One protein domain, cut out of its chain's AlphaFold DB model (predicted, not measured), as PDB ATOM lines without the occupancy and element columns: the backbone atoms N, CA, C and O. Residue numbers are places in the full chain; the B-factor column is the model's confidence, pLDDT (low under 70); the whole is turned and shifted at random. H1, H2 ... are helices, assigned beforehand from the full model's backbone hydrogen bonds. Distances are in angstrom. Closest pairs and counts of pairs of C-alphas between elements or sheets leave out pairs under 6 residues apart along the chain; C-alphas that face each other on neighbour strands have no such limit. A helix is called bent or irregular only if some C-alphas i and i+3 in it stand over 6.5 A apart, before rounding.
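Overview. This is residues 345 to 392 and 406 to 496 of the 1228 residues of an uncharacterized protein of Candidatus Poribacteria bacterium (UniProt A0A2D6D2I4). Look first at H1, a long helix over one side of a rod-like stack of three nearly aligned helices, H3, H4 and H5, which run alternately opposite ways. H1 packs on H3 alone, through its residues 351 to 362, and its residues 366 to 375 stick out; after a tight link, tiny H2 folds back beside the last part of H1, near it but not clearly touching. The printed part has 139 residues with five named helices, H1 to H5 in chain order, and no named strand: all helix. It is loose, with a radius of gyration of the C-alphas of 19.6 A and spans of 68 by 33 by 25 A.

Along the chain. Find C-alpha 345 at (-16.941, -25.020, -43.176); from there H1 runs 55.1 A to residue 382, with a kink of 31 degrees near residue 352. It is only just irregular: C-alphas 348 and 351 are 6.7 A apart. H2 is residues 387 to 392. H3, residues 406 to 422, has a kink of 26 degrees near residue 415. H4, residues 439 to 468, is 43.2 A long; H5, residues 471 to 496, is 37.0 A and ends at C-alpha 496, (-5.326, -14.878, -15.420).

Arrangement. H1 touches H3 with residues 351 to 362 alone, C-alphas 358 and 412 closest at 6.1 A, opposite ways at 34.7 degrees, only just shallow. H3 and H4 form a hairpin, Ala 410 and Met 452 closest at 4.6 A between C-alphas. H4 and H5 form another, tilted 11 degrees, C-alphas 447 and 488 closest at 5.6 A. H1 is apart from H4 and H5. O i to N i+4 pairs within hydrogen-bond range number 31 of 34 in H1, 1 of 2 in H2, 11 of 13 in H3, 25 of 26 in H4 and 18 of 22 in H5.

Size, cuts and confidence. The farthest C-alphas, Arg 385 and Gly 431, are 68.2 A apart. Residues 393 to 405 are not printed; C-alphas 392 and 406 are 21.2 A apart across this cut. The link from H3 to H4 is long. Look for pLDDT under 70 at residue 375 and residues 378 to 392 and 423 to 434.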
ATOM      1  N   GLY A 345     -17.036 -25.712 -41.885       75.12
ATOM      2  CA  GLY A 345     -16.941 -25.020 -43.176       75.12
ATOM      3  C   GLY A 345     -16.579 -23.528 -43.086       75.12
ATOM      4  O   GLY A 345     -15.944 -22.987 -43.994       75.12
ATOM      5  N   TYR A 346     -16.896 -22.832 -41.983       79.94
ATOM      6  CA  TYR A 346     -16.394 -21.465 -41.760       79.94
ATOM      7  C   TYR A 346     -14.862 -21.441 -41.679       79.94
ATOM      8  O   TYR A 346     -14.232 -20.544 -42.239       79.94
ATOM      9  N   TYR A 347     -14.278 -22.415 -40.990       78.69
ATOM     10  CA  TYR A 347     -12.843 -22.521 -40.742       78.69
ATOM     11  C   TYR A 347     -12.069 -22.987 -41.969       78.69
ATOM     12  O   TYR A 347     -10.987 -22.473 -42.240       78.69
ATOM     13  N   LEU A 348     -12.669 -23.884 -42.748       73.38
ATOM     14  CA  LEU A 348     -12.074 -24.405 -43.973       73.38
ATOM     15  C   LEU A 348     -12.067 -23.375 -45.109       73.38
ATOM     16  O   LEU A 348     -11.062 -23.244 -45.804       73.38
ATOM     17  N   PHE A 349     -13.146 -22.600 -45.281       73.12
ATOM     18  CA  PHE A 349     -13.307 -21.753 -46.474       73.12
ATOM     19  C   PHE A 349     -13.305 -20.248 -46.164       73.12
ATOM     20  O   PHE A 349     -12.550 -19.472 -46.751       73.12
ATOM     21  N   ALA A 350     -14.123 -19.795 -45.210       74.06
ATOM     22  CA  ALA A 350     -14.301 -18.362 -44.958       74.06
ATOM     23  C   ALA A 350     -13.143 -17.740 -44.158       74.06
ATOM     24  O   ALA A 350     -12.752 -16.594 -44.401       74.06
ATOM     25  N   PHE A 351     -12.592 -18.475 -43.194       77.00
ATOM     26  CA  PHE A 351     -11.566 -17.988 -42.278       77.00
ATOM     27  C   PHE A 351     -10.240 -17.623 -42.979       77.00
ATOM     28  O   PHE A 351      -9.789 -16.485 -42.779       77.00
ATOM     29  N   PRO A 352      -9.644 -18.470 -43.850       74.06
ATOM     30  CA  PRO A 352      -8.431 -18.112 -44.590       74.06
ATOM     31  C   PRO A 352      -8.634 -16.861 -45.453       74.06
ATOM     32  O   PRO A 352      -7.818 -15.934 -45.427       74.06
ATOM     33  N   LYS A 353      -9.783 -16.766 -46.137       70.62
ATOM     34  CA  LYS A 353     -10.165 -15.598 -46.942       70.62
ATOM     35  C   LYS A 353     -10.251 -14.322 -46.100       70.62
ATOM     36  O   LYS A 353      -9.693 -13.291 -46.478       70.62
ATOM     37  N   LEU A 354     -10.908 -14.370 -44.939       75.19
ATOM     38  CA  LEU A 354     -11.032 -13.219 -44.037       75.19
ATOM     39  C   LEU A 354      -9.676 -12.767 -43.477       75.19
ATOM     40  O   LEU A 354      -9.406 -11.562 -43.417       75.19
ATOM     41  N   ARG A 355      -8.798 -13.704 -43.103       78.88
ATOM     42  CA  ARG A 355      -7.429 -13.405 -42.643       78.88
ATOM     43  C   ARG A 355      -6.648 -12.620 -43.692       78.88
ATOM     44  O   ARG A 355      -5.982 -11.641 -43.353       78.88
ATOM     45  N   TRP A 356      -6.797 -12.994 -44.956       72.25
ATOM     46  CA  TRP A 356      -6.146 -12.326 -46.071       72.25
ATOM     47  C   TRP A 356      -6.722 -10.960 -46.404       72.25
ATOM     48  O   TRP A 356      -5.982  -9.976 -46.435       72.25
ATOM     49  N   VAL A 357      -8.036 -10.873 -46.611       74.31
ATOM     50  CA  VAL A 357      -8.705  -9.613 -46.966       74.31
ATOM     51  C   VAL A 357      -8.418  -8.539 -45.918       74.31
ATOM     52  O   VAL A 357      -8.106  -7.398 -46.257       74.31
ATOM     53  N   THR A 358      -8.447  -8.904 -44.635       80.12
ATOM     54  CA  THR A 358      -8.138  -7.964 -43.550       80.12
ATOM     55  C   THR A 358      -6.661  -7.580 -43.472       80.12
ATOM     56  O   THR A 358      -6.360  -6.426 -43.160       80.12
ATOM     57  N   LEU A 359      -5.731  -8.496 -43.768       80.00
ATOM     58  CA  LEU A 359      -4.302  -8.181 -43.855       80.00
ATOM     59  C   LEU A 359      -4.026  -7.182 -44.985       80.00
ATOM     60  O   LEU A 359      -3.394  -6.155 -44.744       80.00
ATOM     61  N   TRP A 360      -4.553  -7.438 -46.183       74.06
ATOM     62  CA  TRP A 360      -4.382  -6.560 -47.342       74.06
ATOM     63  C   TRP A 360      -5.016  -5.193 -47.133       74.06
ATOM     64  O   TRP A 360      -4.364  -4.178 -47.371       74.06
ATOM     65  N   ALA A 361      -6.243  -5.145 -46.609       79.00
ATOM     66  CA  ALA A 361      -6.885  -3.884 -46.252       79.00
ATOM     67  C   ALA A 361      -6.010  -3.072 -45.281       79.00
ATOM     68  O   ALA A 361      -5.819  -1.873 -45.471       79.00
ATOM     69  N   LYS A 362      -5.407  -3.729 -44.279       82.25
ATOM     70  CA  LYS A 362      -4.501  -3.080 -43.323       82.25
ATOM     71  C   LYS A 362      -3.218  -2.570 -43.990       82.25
ATOM     72  O   LYS A 362      -2.820  -1.439 -43.722       82.25
ATOM     73  N   LEU A 363      -2.575  -3.371 -44.843       78.31
ATOM     74  CA  LEU A 363      -1.351  -2.985 -45.562       78.31
ATOM     75  C   LEU A 363      -1.596  -1.812 -46.517       78.31
ATOM     76  O   LEU A 363      -0.830  -0.849 -46.510       78.31
ATOM     77  N   LEU A 364      -2.693  -1.845 -47.279       76.38
ATOM     78  CA  LEU A 364      -3.093  -0.757 -48.175       76.38
ATOM     79  C   LEU A 364      -3.363   0.541 -47.404       76.38
ATOM     80  O   LEU A 364      -2.922   1.612 -47.828       76.38
ATOM     81  N   LEU A 365      -4.036   0.460 -46.251       82.69
ATOM     82  CA  LEU A 365      -4.266   1.615 -45.381       82.69
ATOM     83  C   LEU A 365      -2.954   2.189 -44.833       82.69
ATOM     84  O   LEU A 365      -2.778   3.405 -44.866       82.69
ATOM     85  N   TRP A 366      -2.011   1.347 -44.397       82.94
ATOM     86  CA  TRP A 366      -0.684   1.795 -43.955       82.94
ATOM     87  C   TRP A 366       0.132   2.439 -45.075       82.94
ATOM     88  O   TRP A 366       0.674   3.525 -44.876       82.94
ATOM     89  N   ALA A 367       0.193   1.814 -46.253       74.50
ATOM     90  CA  ALA A 367       0.892   2.361 -47.414       74.50
ATOM     91  C   ALA A 367       0.315   3.727 -47.807       74.50
ATOM     92  O   ALA A 367       1.051   4.687 -48.032       74.50
ATOM     93  N   THR A 368      -1.013   3.850 -47.794       74.56
ATOM     94  CA  THR A 368      -1.696   5.115 -48.086       74.56
ATOM     95  C   THR A 368      -1.417   6.163 -47.024       74.56
ATOM     96  O   THR A 368      -1.112   7.305 -47.360       74.56
ATOM     97  N   LEU A 369      -1.443   5.784 -45.745       79.81
ATOM     98  CA  LEU A 369      -1.097   6.678 -44.645       79.81
ATOM     99  C   LEU A 369       0.355   7.173 -44.757       79.81
ATOM    100  O   LEU A 369       0.609   8.355 -44.536       79.81
ATOM    101  N   ALA A 370       1.294   6.308 -45.154       74.19
ATOM    102  CA  ALA A 370       2.693   6.667 -45.381       74.19
ATOM    103  C   ALA A 370       2.855   7.634 -46.565       74.19
ATOM    104  O   ALA A 370       3.546   8.644 -46.439       74.19
ATOM    105  N   ILE A 371       2.167   7.380 -47.684       71.25
ATOM    106  CA  ILE A 371       2.161   8.264 -48.859       71.25
ATOM    107  C   ILE A 371       1.568   9.632 -48.500       71.25
ATOM    108  O   ILE A 371       2.180  10.661 -48.788       71.25
ATOM    109  N   VAL A 372       0.414   9.664 -47.825       73.12
ATOM    110  CA  VAL A 372      -0.233  10.905 -47.366       73.12
ATOM    111  C   VAL A 372       0.664  11.649 -46.372       73.12
ATOM    112  O   VAL A 372       0.806  12.869 -46.463       73.12
ATOM    113  N   GLY A 373       1.324  10.931 -45.460       74.12
ATOM    114  CA  GLY A 373       2.281  11.494 -44.508       74.12
ATOM    115  C   GLY A 373       3.520  12.095 -45.181       74.12
ATOM    116  O   GLY A 373       3.936  13.200 -44.828       74.12
ATOM    117  N   TYR A 374       4.080  11.413 -46.184       72.31
ATOM    118  CA  TYR A 374       5.190  11.919 -46.993       72.31
ATOM    119  C   TYR A 374       4.784  13.165 -47.784       72.31
ATOM    120  O   TYR A 374       5.491  14.170 -47.748       72.31
ATOM    121  N   GLN A 375       3.618  13.142 -48.436       68.12
ATOM    122  CA  GLN A 375       3.088  14.305 -49.150       68.12
ATOM    123  C   GLN A 375       2.893  15.491 -48.201       68.12
ATOM    124  O   GLN A 375       3.330  16.597 -48.509       68.12
ATOM    125  N   TYR A 376       2.310  15.265 -47.020       70.94
ATOM    126  CA  TYR A 376       2.180  16.299 -45.996       70.94
ATOM    127  C   TYR A 376       3.540  16.898 -45.618       70.94
ATOM    128  O   TYR A 376       3.683  18.122 -45.612       70.94
ATOM    129  N   ARG A 377       4.555  16.056 -45.363       70.25
ATOM    130  CA  ARG A 377       5.929  16.496 -45.069       70.25
ATOM    131  C   ARG A 377       6.504  17.335 -46.217       70.25
ATOM    132  O   ARG A 377       7.019  18.423 -45.974       70.25
ATOM    133  N   TYR A 378       6.392  16.848 -47.451       67.38
ATOM    134  CA  TYR A 378       6.898  17.512 -48.652       67.38
ATOM    135  C   TYR A 378       6.275  18.902 -48.852       67.38
ATOM    136  O   TYR A 378       6.992  19.882 -49.053       67.38
ATOM    137  N   TYR A 379       4.948  19.017 -48.740       65.25
ATOM    138  CA  TYR A 379       4.253  20.299 -48.888       65.25
ATOM    139  C   TYR A 379       4.503  21.252 -47.708       65.25
ATOM    140  O   TYR A 379       4.619  22.456 -47.937       65.25
ATOM    141  N   TYR A 380       4.664  20.736 -46.481       66.12
ATOM    142  CA  TYR A 380       4.988  21.539 -45.291       66.12
ATOM    143  C   TYR A 380       6.321  22.280 -45.433       66.12
ATOM    144  O   TYR A 380       6.407  23.451 -45.071       66.12
ATOM    145  N   TYR A 381       7.342  21.629 -45.999       66.94
ATOM    146  CA  TYR A 381       8.641  22.265 -46.241       66.94
ATOM    147  C   TYR A 381       8.653  23.206 -47.454       66.94
ATOM    148  O   TYR A 381       9.490  24.104 -47.510       66.94
ATOM    149  N   ARG A 382       7.749  23.021 -48.427       63.91
ATOM    150  CA  ARG A 382       7.772  23.761 -49.698       63.91
ATOM    151  C   ARG A 382       6.992  25.082 -49.679       63.91
ATOM    152  O   ARG A 382       7.419  26.019 -50.347       63.91
ATOM    153  N   ASP A 383       5.845  25.170 -48.998       60.31
ATOM    154  CA  ASP A 383       5.006  26.384 -49.030       60.31
ATOM    155  C   ASP A 383       4.161  26.560 -47.753       60.31
ATOM    156  O   ASP A 383       3.049  26.048 -47.628       60.31
ATOM    157  N   THR A 384       4.670  27.340 -46.797       58.22
ATOM    158  CA  THR A 384       4.021  27.581 -45.496       58.22
ATOM    159  C   THR A 384       2.768  28.463 -45.578       58.22
ATOM    160  O   THR A 384       1.939  28.435 -44.665       58.22
ATOM    161  N   ARG A 385       2.578  29.233 -46.662       57.72
ATOM    162  CA  ARG A 385       1.513  30.255 -46.770       57.72
ATOM    163  C   ARG A 385       0.172  29.707 -47.270       57.72
ATOM    164  O   ARG A 385      -0.876  30.228 -46.897       57.72
ATOM    165  N   SER A 386       0.173  28.648 -48.083       56.31
ATOM    166  CA  SER A 386      -1.049  27.980 -48.582       56.31
ATOM    167  C   SER A 386      -1.574  26.871 -47.649       56.31
ATOM    168  O   SER A 386      -2.681  26.350 -47.827       56.31
ATOM    169  N   MET A 387      -0.811  26.572 -46.595       56.59
ATOM    170  CA  MET A 387      -1.009  25.479 -45.646       56.59
ATOM    171  C   MET A 387      -2.349  25.485 -44.872       56.59
ATOM    172  O   MET A 387      -2.932  24.412 -44.725       56.59
ATOM    173  N   PRO A 388      -2.925  26.619 -44.407       58.72
ATOM    174  CA  PRO A 388      -4.081  26.585 -43.496       58.72
ATOM    175  C   PRO A 388      -5.346  25.919 -44.067       58.72
ATOM    176  O   PRO A 388      -6.088  25.265 -43.334       58.72
ATOM    177  N   ARG A 389      -5.597  26.046 -45.381       56.06
ATOM    178  CA  ARG A 389      -6.737  25.390 -46.055       56.06
ATOM    179  C   ARG A 389      -6.434  23.932 -46.427       56.06
ATOM    180  O   ARG A 389      -7.307  23.085 -46.255       56.06
ATOM    181  N   ALA A 390      -5.205  23.624 -46.851       57.47
ATOM    182  CA  ALA A 390      -4.759  22.260 -47.161       57.47
ATOM    183  C   ALA A 390      -4.706  21.357 -45.911       57.47
ATOM    184  O   ALA A 390      -5.099  20.194 -45.963       57.47
ATOM    185  N   VAL A 391      -4.330  21.910 -44.750       62.28
ATOM    186  CA  VAL A 391      -4.302  21.207 -43.453       62.28
ATOM    187  C   VAL A 391      -5.681  20.680 -43.053       62.28
ATOM    188  O   VAL A 391      -5.772  19.599 -42.475       62.28
ATOM    189  N   ARG A 392      -6.771  21.387 -43.390       65.75
ATOM    190  CA  ARG A 392      -8.139  20.948 -43.060       65.75
ATOM    191  C   ARG A 392      -8.524  19.679 -43.819       65.75
ATOM    192  O   ARG A 392      -9.055  18.752 -43.216       65.75
ATOM    193  N   LEU A 406      -8.236   1.394 -37.527       93.38
ATOM    194  CA  LEU A 406      -8.775   0.860 -36.275       93.38
ATOM    195  C   LEU A 406      -9.956  -0.095 -36.521       93.38
ATOM    196  O   LEU A 406     -10.017  -1.140 -35.880       93.38
ATOM    197  N   LEU A 407     -10.849   0.198 -37.476       93.00
ATOM    198  CA  LEU A 407     -11.959  -0.697 -37.847       93.00
ATOM    199  C   LEU A 407     -11.463  -2.009 -38.465       93.00
ATOM    200  O   LEU A 407     -11.894  -3.089 -38.060       93.00
ATOM    201  N   VAL A 408     -10.513  -1.934 -39.403       91.44
ATOM    202  CA  VAL A 408      -9.844  -3.126 -39.942       91.44
ATOM    203  C   VAL A 408      -9.095  -3.853 -38.827       91.44
ATOM    204  O   VAL A 408      -9.130  -5.077 -38.779       91.44
ATOM    205  N   GLY A 409      -8.477  -3.125 -37.892       91.06
ATOM    206  CA  GLY A 409      -7.867  -3.677 -36.684       91.06
ATOM    207  C   GLY A 409      -8.851  -4.463 -35.813       91.06
ATOM    208  O   GLY A 409      -8.519  -5.566 -35.386       91.06
ATOM    209  N   ALA A 410     -10.069  -3.951 -35.615       91.88
ATOM    210  CA  ALA A 410     -11.129  -4.631 -34.872       91.88
ATOM    211  C   ALA A 410     -11.590  -5.904 -35.593       91.88
ATOM    212  O   ALA A 410     -11.640  -6.976 -34.990       91.88
ATOM    213  N   LEU A 411     -11.819  -5.835 -36.908       90.31
ATOM    214  CA  LEU A 411     -12.137  -7.023 -37.701       90.31
ATOM    215  C   LEU A 411     -10.997  -8.054 -37.649       90.31
ATOM    216  O   LEU A 411     -11.245  -9.252 -37.521       90.31
ATOM    217  N   ARG A 412      -9.738  -7.601 -37.665       89.25
ATOM    218  CA  ARG A 412      -8.571  -8.476 -37.516       89.25
ATOM    219  C   ARG A 412      -8.483  -9.105 -36.132       89.25
ATOM    220  O   ARG A 412      -8.044 -10.241 -36.051       89.25
ATOM    221  N   ALA A 413      -8.892  -8.412 -35.069       88.94
ATOM    222  CA  ALA A 413      -8.967  -8.983 -33.725       88.94
ATOM    223  C   ALA A 413     -10.015 -10.107 -33.653       88.94
ATOM    224  O   ALA A 413      -9.740 -11.157 -33.079       88.94
ATOM    225  N   ARG A 414     -11.170  -9.954 -34.324       88.94
ATOM    226  CA  ARG A 414     -12.159 -11.039 -34.481       88.94
ATOM    227  C   ARG A 414     -11.573 -12.255 -35.195       88.94
ATOM    228  O   ARG A 414     -11.799 -13.380 -34.759       88.94
ATOM    229  N   VAL A 415     -10.848 -12.033 -36.293       86.50
ATOM    230  CA  VAL A 415     -10.192 -13.114 -37.045       86.50
ATOM    231  C   VAL A 415      -9.073 -13.748 -36.211       86.50
ATOM    232  O   VAL A 415      -8.998 -14.965 -36.129       86.50
ATOM    233  N   ALA A 416      -8.251 -12.951 -35.526       86.06
ATOM    234  CA  ALA A 416      -7.184 -13.440 -34.653       86.06
ATOM    235  C   ALA A 416      -7.723 -14.312 -33.510       86.06
ATOM    236  O   ALA A 416      -7.132 -15.342 -33.214       86.06
ATOM    237  N   ALA A 417      -8.880 -13.968 -32.936       86.62
ATOM    238  CA  ALA A 417      -9.536 -14.807 -31.939       86.62
ATOM    239  C   ALA A 417      -9.912 -16.195 -32.491       86.62
ATOM    240  O   ALA A 417      -9.772 -17.187 -31.790       86.62
ATOM    241  N   SER A 418     -10.356 -16.284 -33.752       84.31
ATOM    242  CA  SER A 418     -10.622 -17.578 -34.409       84.31
ATOM    243  C   SER A 418      -9.335 -18.363 -34.693       84.31
ATOM    244  O   SER A 418      -9.366 -19.586 -34.715       84.31
ATOM    245  N   ALA A 419      -8.204 -17.675 -34.881       83.81
ATOM    246  CA  ALA A 419      -6.910 -18.308 -35.127       83.81
ATOM    247  C   ALA A 419      -6.357 -19.060 -33.902       83.81
ATOM    248  O   ALA A 419      -5.520 -19.940 -34.072       83.81
ATOM    249  N   LEU A 420      -6.838 -18.753 -32.690       84.38
ATOM    250  CA  LEU A 420      -6.435 -19.445 -31.459       84.38
ATOM    251  C   LEU A 420      -6.848 -20.926 -31.439       84.38
ATOM    252  O   LEU A 420      -6.246 -21.712 -30.725       84.38
ATOM    253  N   LEU A 421      -7.806 -21.335 -32.279       82.62
ATOM    254  CA  LEU A 421      -8.158 -22.749 -32.477       82.62
ATOM    255  C   LEU A 421      -7.038 -23.577 -33.127       82.62
ATOM    256  O   LEU A 421      -7.125 -24.800 -33.127       82.62
ATOM    257  N   TYR A 422      -6.015 -22.915 -33.671       77.25
ATOM    258  CA  TYR A 422      -4.831 -23.524 -34.283       77.25
ATOM    259  C   TYR A 422      -3.553 -23.242 -33.484       77.25
ATOM    260  O   TYR A 422      -2.442 -23.450 -33.974       77.25
ATOM    261  N   ALA A 423      -3.684 -22.673 -32.285       68.12
ATOM    262  CA  ALA A 423      -2.538 -22.384 -31.445       68.12
ATOM    263  C   ALA A 423      -2.073 -23.656 -30.727       68.12
ATOM    264  O   ALA A 423      -2.878 -24.480 -30.294       68.12
ATOM    265  N   THR A 424      -0.759 -23.790 -30.569       61.81
ATOM    266  CA  THR A 424      -0.176 -24.632 -29.529       61.81
ATOM    267  C   THR A 424      -0.085 -23.798 -28.252       61.81
ATOM    268  O   THR A 424       0.685 -22.831 -28.221       61.81
ATOM    269  N   PRO A 425      -0.849 -24.112 -27.193       57.75
ATOM    270  CA  PRO A 425      -0.677 -23.475 -25.898       57.75
ATOM    271  C   PRO A 425       0.767 -23.649 -25.412       57.75
ATOM    272  O   PRO A 425       1.210 -24.721 -25.011       57.75
ATOM    273  N   SER A 426       1.521 -22.551 -25.446       46.44
ATOM    274  CA  SER A 426       2.953 -22.484 -25.122       46.44
ATOM    275  C   SER A 426       3.265 -22.676 -23.632       46.44
ATOM    276  O   SER A 426       4.428 -22.651 -23.225       46.44
ATOM    277  N   LEU A 427       2.229 -22.853 -22.809       47.41
ATOM    278  CA  LEU A 427       2.289 -22.766 -21.353       47.41
ATOM    279  C   LEU A 427       2.229 -24.131 -20.649       47.41
ATOM    280  O   LEU A 427       2.436 -24.186 -19.439       47.41
ATOM    281  N   ILE A 428       2.041 -25.232 -21.388       47.94
ATOM    282  CA  ILE A 428       2.112 -26.600 -20.857       47.94
ATOM    283  C   ILE A 428       3.354 -27.281 -21.450       47.94
ATOM    284  O   ILE A 428       3.326 -27.833 -22.546       47.94
ATOM    285  N   LYS A 429       4.481 -27.218 -20.727       36.66
ATOM    286  CA  LYS A 429       5.728 -27.931 -21.066       36.66
ATOM    287  C   LYS A 429       5.652 -29.412 -20.656       36.66
ATOM    288  O   LYS A 429       6.482 -29.881 -19.884       36.66
ATOM    289  N   SER A 430       4.655 -30.145 -21.143       40.47
ATOM    290  CA  SER A 430       4.678 -31.614 -21.160       40.47
ATOM    291  C   SER A 430       5.117 -32.089 -22.546       40.47
ATOM    292  O   SER A 430       4.846 -31.423 -23.542       40.47
ATOM    293  N   GLY A 431       5.787 -33.244 -22.641       40.97
ATOM    294  CA  GLY A 431       6.230 -33.819 -23.925       40.97
ATOM    295  C   GLY A 431       5.100 -34.033 -24.951       40.97
ATOM    296  O   GLY A 431       5.363 -34.103 -26.151       40.97
ATOM    297  N   ARG A 432       3.842 -34.058 -24.488       56.12
ATOM    298  CA  ARG A 432       2.616 -33.963 -25.291       56.12
ATOM    299  C   ARG A 432       2.090 -32.539 -25.198       56.12
ATOM    300  O   ARG A 432       1.624 -32.131 -24.137       56.12
ATOM    301  N   VAL A 433       2.229 -31.783 -26.282       59.09
ATOM    302  CA  VAL A 433       1.760 -30.397 -26.355       59.09
ATOM    303  C   VAL A 433       0.298 -30.442 -26.800       59.09
ATOM    304  O   VAL A 433       0.063 -30.800 -27.956       59.09
ATOM    305  N   PRO A 434      -0.678 -30.143 -25.922       66.94
ATOM    306  CA  PRO A 434      -2.075 -30.070 -26.337       66.94
ATOM    307  C   PRO A 434      -2.229 -29.022 -27.444       66.94
ATOM    308  O   PRO A 434      -1.503 -28.028 -27.466       66.94
ATOM    309  N   TYR A 435      -3.147 -29.261 -28.377       74.88
ATOM    310  CA  TYR A 435      -3.415 -28.372 -29.508       74.88
ATOM    311  C   TYR A 435      -4.816 -27.765 -29.388       74.88
ATOM    312  O   TYR A 435      -5.741 -28.412 -28.900       74.88
ATOM    313  N   GLY A 436      -4.988 -26.524 -29.840       78.44
ATOM    314  CA  GLY A 436      -6.255 -25.803 -29.733       78.44
ATOM    315  C   GLY A 436      -6.297 -24.831 -28.554       78.44
ATOM    316  O   GLY A 436      -5.271 -24.417 -28.023       78.44
ATOM    317  N   VAL A 437      -7.504 -24.407 -28.181       83.94
ATOM    318  CA  VAL A 437      -7.717 -23.321 -27.209       83.94
ATOM    319  C   VAL A 437      -7.509 -23.837 -25.788       83.94
ATOM    320  O   VAL A 437      -8.247 -24.713 -25.357       83.94
ATOM    321  N   SER A 438      -6.562 -23.263 -25.046       86.00
ATOM    322  CA  SER A 438      -6.473 -23.410 -23.585       86.00
ATOM    323  C   SER A 438      -7.451 -22.486 -22.854       86.00
ATOM    324  O   SER A 438      -8.046 -21.577 -23.448       86.00
ATOM    325  N   TYR A 439      -7.575 -22.626 -21.535       87.06
ATOM    326  CA  TYR A 439      -8.357 -21.670 -20.745       87.06
ATOM    327  C   TYR A 439      -7.827 -20.229 -20.867       87.06
ATOM    328  O   TYR A 439      -8.611 -19.281 -20.971       87.06
ATOM    329  N   VAL A 440      -6.501 -20.042 -20.918       86.75
ATOM    330  CA  VAL A 440      -5.892 -18.716 -21.145       86.75
ATOM    331  C   VAL A 440      -6.295 -18.162 -22.512       86.75
ATOM    332  O   VAL A 440      -6.611 -16.975 -22.631       86.75
ATOM    333  N   ASP A 441      -6.358 -19.015 -23.533       87.94
ATOM    334  CA  ASP A 441      -6.781 -18.615 -24.874       87.94
ATOM    335  C   ASP A 441      -8.270 -18.244 -24.913       87.94
ATOM    336  O   ASP A 441      -8.639 -17.281 -25.587       87.94
ATOM    337  N   LEU A 442      -9.138 -18.915 -24.146       89.56
ATOM    338  CA  LEU A 442     -10.545 -18.514 -24.007       89.56
ATOM    339  C   LEU A 442     -10.664 -17.094 -23.435       89.56
ATOM    340  O   LEU A 442     -11.435 -16.260 -23.926       89.56
ATOM    341  N   VAL A 443      -9.860 -16.793 -22.420       89.81
ATOM    342  CA  VAL A 443      -9.775 -15.458 -21.821       89.81
ATOM    343  C   VAL A 443      -9.227 -14.450 -22.832       89.81
ATOM    344  O   VAL A 443      -9.748 -13.336 -22.927       89.81
ATOM    345  N   GLN A 444      -8.251 -14.842 -23.654       89.56
ATOM    346  CA  GLN A 444      -7.723 -14.026 -24.748       89.56
ATOM    347  C   GLN A 444      -8.764 -13.773 -25.854       89.56
ATOM    348  O   GLN A 444      -8.833 -12.665 -26.388       89.56
ATOM    349  N   ILE A 445      -9.647 -14.731 -26.161       90.56
ATOM    350  CA  ILE A 445     -10.805 -14.519 -27.049       90.56
ATOM    351  C   ILE A 445     -11.722 -13.440 -26.462       90.56
ATOM    352  O   ILE A 445     -12.135 -12.521 -27.177       90.56
ATOM    353  N   GLY A 446     -12.021 -13.518 -25.161       90.94
ATOM    354  CA  GLY A 446     -12.767 -12.485 -24.438       90.94
ATOM    355  C   GLY A 446     -12.073 -11.120 -24.496       90.94
ATOM    356  O   GLY A 446     -12.704 -10.112 -24.818       90.94
ATOM    357  N   ALA A 447     -10.757 -11.097 -24.294       92.12
ATOM    358  CA  ALA A 447      -9.925  -9.904 -24.389       92.12
ATOM    359  C   ALA A 447     -10.000  -9.259 -25.779       92.12
ATOM    360  O   ALA A 447     -10.206  -8.051 -25.893       92.12
ATOM    361  N   TYR A 448      -9.935 -10.052 -26.854       91.94
ATOM    362  CA  TYR A 448     -10.135  -9.546 -28.211       91.94
ATOM    363  C   TYR A 448     -11.531  -8.946 -28.409       91.94
ATOM    364  O   TYR A 448     -11.647  -7.928 -29.091       91.94
ATOM    365  N   ARG A 449     -12.585  -9.507 -27.795       91.56
ATOM    366  CA  ARG A 449     -13.943  -8.928 -27.846       91.56
ATOM    367  C   ARG A 449     -14.001  -7.547 -27.200       91.56
ATOM    368  O   ARG A 449     -14.521  -6.621 -27.820       91.56
ATOM    369  N   VAL A 450     -13.410  -7.381 -26.019       93.81
ATOM    370  CA  VAL A 450     -13.343  -6.074 -25.342       93.81
ATOM    371  C   VAL A 450     -12.461  -5.096 -26.123       93.81
ATOM    372  O   VAL A 450     -12.837  -3.943 -26.333       93.81
ATOM    373  N   TYR A 451     -11.320  -5.561 -26.630       93.56
ATOM    374  CA  TYR A 451     -10.412  -4.755 -27.441       93.56
ATOM    375  C   TYR A 451     -11.087  -4.225 -28.714       93.56
ATOM    376  O   TYR A 451     -10.909  -3.060 -29.060       93.56
ATOM    377  N   MET A 452     -11.923  -5.029 -29.381       93.31
ATOM    378  CA  MET A 452     -12.726  -4.567 -30.519       93.31
ATOM    379  C   MET A 452     -13.639  -3.397 -30.147       93.31
ATOM    380  O   MET A 452     -13.676  -2.403 -30.872       93.31
ATOM    381  N   VAL A 453     -14.343  -3.488 -29.014       94.50
ATOM    382  CA  VAL A 453     -15.207  -2.402 -28.524       94.50
ATOM    383  C   VAL A 453     -14.383  -1.142 -28.252       94.50
ATOM    384  O   VAL A 453     -14.776  -0.051 -28.662       94.50
ATOM    385  N   ALA A 454     -13.199  -1.287 -27.650       94.50
ATOM    386  CA  ALA A 454     -12.298  -0.163 -27.411       94.50
ATOM    387  C   ALA A 454     -11.816   0.497 -28.716       94.50
ATOM    388  O   ALA A 454     -11.783   1.724 -28.808       94.50
ATOM    389  N   LEU A 455     -11.502  -0.282 -29.757       94.06
ATOM    390  CA  LEU A 455     -11.141   0.263 -31.070       94.06
ATOM    391  C   LEU A 455     -12.293   1.048 -31.701       94.06
ATOM    392  O   LEU A 455     -12.065   2.138 -32.223       94.06
ATOM    393  N   VAL A 456     -13.527   0.544 -31.618       93.56
ATOM    394  CA  VAL A 456     -14.716   1.259 -32.111       93.56
ATOM    395  C   VAL A 456     -14.935   2.564 -31.335       93.56
ATOM    396  O   VAL A 456     -15.217   3.599 -31.942       93.56
ATOM    397  N   ALA A 457     -14.719   2.568 -30.018       94.44
ATOM    398  CA  ALA A 457     -14.772   3.788 -29.213       94.44
ATOM    399  C   ALA A 457     -13.690   4.807 -29.628       94.44
ATOM    400  O   ALA A 457     -13.978   5.996 -29.777       94.44
ATOM    401  N   LEU A 458     -12.460   4.358 -29.901       94.12
ATOM    402  CA  LEU A 458     -11.386   5.224 -30.410       94.12
ATOM    403  C   LEU A 458     -11.696   5.786 -31.806       94.12
ATOM    404  O   LEU A 458     -11.357   6.938 -32.089       94.12
ATOM    405  N   VAL A 459     -12.389   5.028 -32.664       92.69
ATOM    406  CA  VAL A 459     -12.906   5.530 -33.948       92.69
ATOM    407  C   VAL A 459     -13.915   6.657 -33.720       92.69
ATOM    408  O   VAL A 459     -13.839   7.673 -34.410       92.69
ATOM    409  N   ALA A 460     -14.805   6.543 -32.730       90.38
ATOM    410  CA  ALA A 460     -15.743   7.613 -32.380       90.38
ATOM    411  C   ALA A 460     -15.021   8.882 -31.878       90.38
ATOM    412  O   ALA A 460     -15.368   9.994 -32.282       90.38
ATOM    413  N   VAL A 461     -13.957   8.732 -31.079       90.56
ATOM    414  CA  VAL A 461     -13.101   9.854 -30.641       90.56
ATOM    415  C   VAL A 461     -12.393  10.518 -31.829       90.56
ATOM    416  O   VAL A 461     -12.341  11.747 -31.919       90.56
ATOM    417  N   LEU A 462     -11.880   9.729 -32.779       88.00
ATOM    418  CA  LEU A 462     -11.305  10.253 -34.020       88.00
ATOM    419  C   LEU A 462     -12.356  10.981 -34.865       88.00
ATOM    420  O   LEU A 462     -12.081  12.074 -35.355       88.00
ATOM    421  N   ALA A 463     -13.566  10.436 -34.986       85.50
ATOM    422  CA  ALA A 463     -14.663  11.082 -35.698       85.50
ATOM    423  C   ALA A 463     -15.026  12.438 -35.065       85.50
ATOM    424  O   ALA A 463     -15.146  13.433 -35.778       85.50
ATOM    425  N   ALA A 464     -15.084  12.529 -33.731       85.19
ATOM    426  CA  ALA A 464     -15.256  13.801 -33.023       85.19
ATOM    427  C   ALA A 464     -14.090  14.777 -33.289       85.19
ATOM    428  O   ALA A 464     -14.289  15.987 -33.450       85.19
ATOM    429  N   ASN A 465     -12.861  14.269 -33.425       83.19
ATOM    430  CA  ASN A 465     -11.698  15.080 -33.780       83.19
ATOM    431  C   ASN A 465     -11.752  15.657 -35.206       83.19
ATOM    432  O   ASN A 465     -11.123  16.686 -35.457       83.19
ATOM    433  N   ALA A 466     -12.539  15.087 -36.125       73.81
ATOM    434  CA  ALA A 466     -12.778  15.711 -37.430       73.81
ATOM    435  C   ALA A 466     -13.427  17.110 -37.287       73.81
ATOM    436  O   ALA A 466     -13.188  18.006 -38.109       73.81
ATOM    437  N   PHE A 467     -14.172  17.332 -36.197       75.44
ATOM    438  CA  PHE A 467     -14.766  18.621 -35.836       75.44
ATOM    439  C   PHE A 467     -13.836  19.474 -34.958       75.44
ATOM    440  O   PHE A 467     -13.687  20.667 -35.228       75.44
ATOM    441  N   LEU A 468     -13.169  18.869 -33.963       75.06
ATOM    442  CA  LEU A 468     -12.304  19.566 -32.989       75.06
ATOM    443  C   LEU A 468     -10.914  19.958 -33.532       75.06
ATOM    444  O   LEU A 468     -10.312  20.918 -33.049       75.06
ATOM    445  N   ARG A 469     -10.402  19.233 -34.534       71.81
ATOM    446  CA  ARG A 469      -9.185  19.524 -35.319       71.81
ATOM    447  C   ARG A 469      -7.897  19.692 -34.503       71.81
ATOM    448  O   ARG A 469      -7.047  20.518 -34.838       71.81
ATOM    449  N   ARG A 470      -7.705  18.900 -33.443       77.19
ATOM    450  CA  ARG A 470      -6.506  18.983 -32.589       77.19
ATOM    451  C   ARG A 470      -5.525  17.852 -32.899       77.19
ATOM    452  O   ARG A 470      -5.798  16.692 -32.611       77.19
ATOM    453  N   ARG A 471      -4.316  18.195 -33.367       72.62
ATOM    454  CA  ARG A 471      -3.225  17.222 -33.633       72.62
ATOM    455  C   ARG A 471      -2.859  16.345 -32.426       72.62
ATOM    456  O   ARG A 471      -2.476  15.197 -32.594       72.62
ATOM    457  N   ARG A 472      -3.026  16.869 -31.203       79.94
ATOM    458  CA  ARG A 472      -2.783  16.131 -29.948       79.94
ATOM    459  C   ARG A 472      -3.709  14.918 -29.782       79.94
ATOM    460  O   ARG A 472      -3.301  13.955 -29.151       79.94
ATOM    461  N   ILE A 473      -4.907  14.941 -30.375       83.19
ATOM    462  CA  ILE A 473      -5.864  13.829 -30.281       83.19
ATOM    463  C   ILE A 473      -5.389  12.621 -31.098       83.19
ATOM    464  O   ILE A 473      -5.597  11.499 -30.664       83.19
ATOM    465  N   TRP A 474      -4.685  12.809 -32.222       80.25
ATOM    466  CA  TRP A 474      -4.121  11.677 -32.974       80.25
ATOM    467  C   TRP A 474      -3.046  10.941 -32.179       80.25
ATOM    468  O   TRP A 474      -3.092   9.721 -32.084       80.25
ATOM    469  N   TYR A 475      -2.121  11.685 -31.563       83.75
ATOM    470  CA  TYR A 475      -1.119  11.096 -30.677       83.75
ATOM    471  C   TYR A 475      -1.782  10.428 -29.470       83.75
ATOM    472  O   TYR A 475      -1.443   9.298 -29.152       83.75
ATOM    473  N   GLY A 476      -2.791  11.071 -28.871       89.69
ATOM    474  CA  GLY A 476      -3.567  10.492 -27.774       89.69
ATOM    475  C   GLY A 476      -4.269   9.185 -28.154       89.69
ATOM    476  O   GLY A 476      -4.189   8.225 -27.401       89.69
ATOM    477  N   VAL A 477      -4.899   9.112 -29.332       90.31
ATOM    478  CA  VAL A 477      -5.541   7.884 -29.833       90.31
ATOM    479  C   VAL A 477      -4.510   6.810 -30.160       90.31
ATOM    480  O   VAL A 477      -4.740   5.654 -29.830       90.31
ATOM    481  N   ALA A 478      -3.367   7.158 -30.756       88.19
ATOM    482  CA  ALA A 478      -2.298   6.197 -31.022       88.19
ATOM    483  C   ALA A 478      -1.712   5.623 -29.718       88.19
ATOM    484  O   ALA A 478      -1.548   4.409 -29.598       88.19
ATOM    485  N   THR A 479      -1.466   6.471 -28.714       92.12
ATOM    486  CA  THR A 479      -1.030   6.039 -27.379       92.12
ATOM    487  C   THR A 479      -2.102   5.192 -26.699       92.12
ATOM    488  O   THR A 479      -1.792   4.108 -26.220       92.12
ATOM    489  N   ALA A 480      -3.365   5.626 -26.703       93.50
ATOM    490  CA  ALA A 480      -4.473   4.869 -26.125       93.50
ATOM    491  C   ALA A 480      -4.661   3.517 -26.821       93.50
ATOM    492  O   ALA A 480      -4.880   2.513 -26.152       93.50
ATOM    493  N   TRP A 481      -4.518   3.461 -28.145       93.38
ATOM    494  CA  TRP A 481      -4.561   2.224 -28.919       93.38
ATOM    495  C   TRP A 481      -3.463   1.248 -28.477       93.38
ATOM    496  O   TRP A 481      -3.762   0.084 -28.205       93.38
ATOM    497  N   MET A 482      -2.222   1.728 -28.346       92.88
ATOM    498  CA  MET A 482      -1.086   0.925 -27.884       92.88
ATOM    499  C   MET A 482      -1.269   0.450 -26.438       92.88
ATOM    500  O   MET A 482      -1.128  -0.739 -26.164       92.88
ATOM    501  N   VAL A 483      -1.642   1.352 -25.528       95.38
ATOM    502  CA  VAL A 483      -1.877   1.032 -24.111       95.38
ATOM    503  C   VAL A 483      -3.007   0.020 -23.967       95.38
ATOM    504  O   VAL A 483      -2.849  -0.967 -23.261       95.38
ATOM    505  N   THR A 484      -4.121   0.214 -24.674       93.12
ATOM    506  CA  THR A 484      -5.263  -0.709 -24.623       93.12
ATOM    507  C   THR A 484      -4.896  -2.077 -25.196       93.12
ATOM    508  O   THR A 484      -5.323  -3.094 -24.660       93.12
ATOM    509  N   TYR A 485      -4.073  -2.131 -26.250       91.44
ATOM    510  CA  TYR A 485      -3.564  -3.399 -26.777       91.44
ATOM    511  C   TYR A 485      -2.711  -4.132 -25.737       91.44
ATOM    512  O   TYR A 485      -2.984  -5.292 -25.442       91.44
ATOM    513  N   VAL A 486      -1.732  -3.454 -25.131       92.75
ATOM    514  CA  VAL A 486      -0.869  -4.057 -24.102       92.75
ATOM    515  C   VAL A 486      -1.681  -4.476 -22.873       92.75
ATOM    516  O   VAL A 486      -1.530  -5.595 -22.398       92.75
ATOM    517  N   ALA A 487      -2.582  -3.624 -22.383       94.25
ATOM    518  CA  ALA A 487      -3.374  -3.905 -21.190       94.25
ATOM    519  C   ALA A 487      -4.361  -5.066 -21.397       94.25
ATOM    520  O   ALA A 487      -4.414  -5.986 -20.585       94.25
ATOM    521  N   ILE A 488      -5.132  -5.042 -22.488       93.38
ATOM    522  CA  ILE A 488      -6.211  -6.011 -22.715       93.38
ATOM    523  C   ILE A 488      -5.681  -7.294 -23.352       93.38
ATOM    524  O   ILE A 488      -6.012  -8.376 -22.891       93.38
ATOM    525  N   VAL A 489      -4.872  -7.207 -24.411       88.06
ATOM    526  CA  VAL A 489      -4.467  -8.393 -25.187       88.06
ATOM    527  C   VAL A 489      -3.288  -9.124 -24.542       88.06
ATOM    528  O   VAL A 489      -3.189 -10.334 -24.699       88.06
ATOM    529  N   TRP A 490      -2.410  -8.424 -23.814       87.75
ATOM    530  CA  TRP A 490      -1.208  -9.027 -23.225       87.75
ATOM    531  C   TRP A 490      -1.281  -9.159 -21.697       87.75
ATOM    532  O   TRP A 490      -1.179 -10.265 -21.172       87.75
ATOM    533  N   ALA A 491      -1.505  -8.060 -20.970       91.56
ATOM    534  CA  ALA A 491      -1.453  -8.070 -19.507       91.56
ATOM    535  C   ALA A 491      -2.616  -8.851 -18.871       91.56
ATOM    536  O   ALA A 491      -2.393  -9.614 -17.933       91.56
ATOM    537  N   TYR A 492      -3.843  -8.715 -19.387       91.31
ATOM    538  CA  TYR A 492      -5.007  -9.405 -18.824       91.31
ATOM    539  C   TYR A 492      -4.907 -10.946 -18.910       91.31
ATOM    540  O   TYR A 492      -4.956 -11.577 -17.849       91.31
ATOM    541  N   PRO A 493      -4.660 -11.583 -20.077       89.69
ATOM    542  CA  PRO A 493      -4.432 -13.030 -20.133       89.69
ATOM    543  C   PRO A 493      -3.255 -13.490 -19.262       89.69
ATOM    544  O   PRO A 493      -3.359 -14.513 -18.588       89.69
ATOM    545  N   ALA A 494      -2.168 -12.709 -19.195       88.12
ATOM    546  CA  ALA A 494      -1.020 -13.023 -18.344       88.12
ATOM    547  C   ALA A 494      -1.383 -13.042 -16.847       88.12
ATOM    548  O   ALA A 494      -0.942 -13.930 -16.119       88.12
ATOM    549  N   THR A 495      -2.218 -12.107 -16.382       90.44
ATOM    550  CA  THR A 495      -2.693 -12.114 -14.988       90.44
ATOM    551  C   THR A 495      -3.561 -13.332 -14.687       90.44
ATOM    552  O   THR A 495      -3.366 -13.990 -13.666       90.44
ATOM    553  N   VAL A 496      -4.463 -13.702 -15.599       89.38
ATOM    554  CA  VAL A 496      -5.326 -14.878 -15.420       89.38
ATOM    555  C   VAL A 496      -4.500 -16.164 -15.417       89.38
ATOM    556  O   VAL A 496      -4.721 -17.031 -14.573       89.38
TER     557      VAL A 496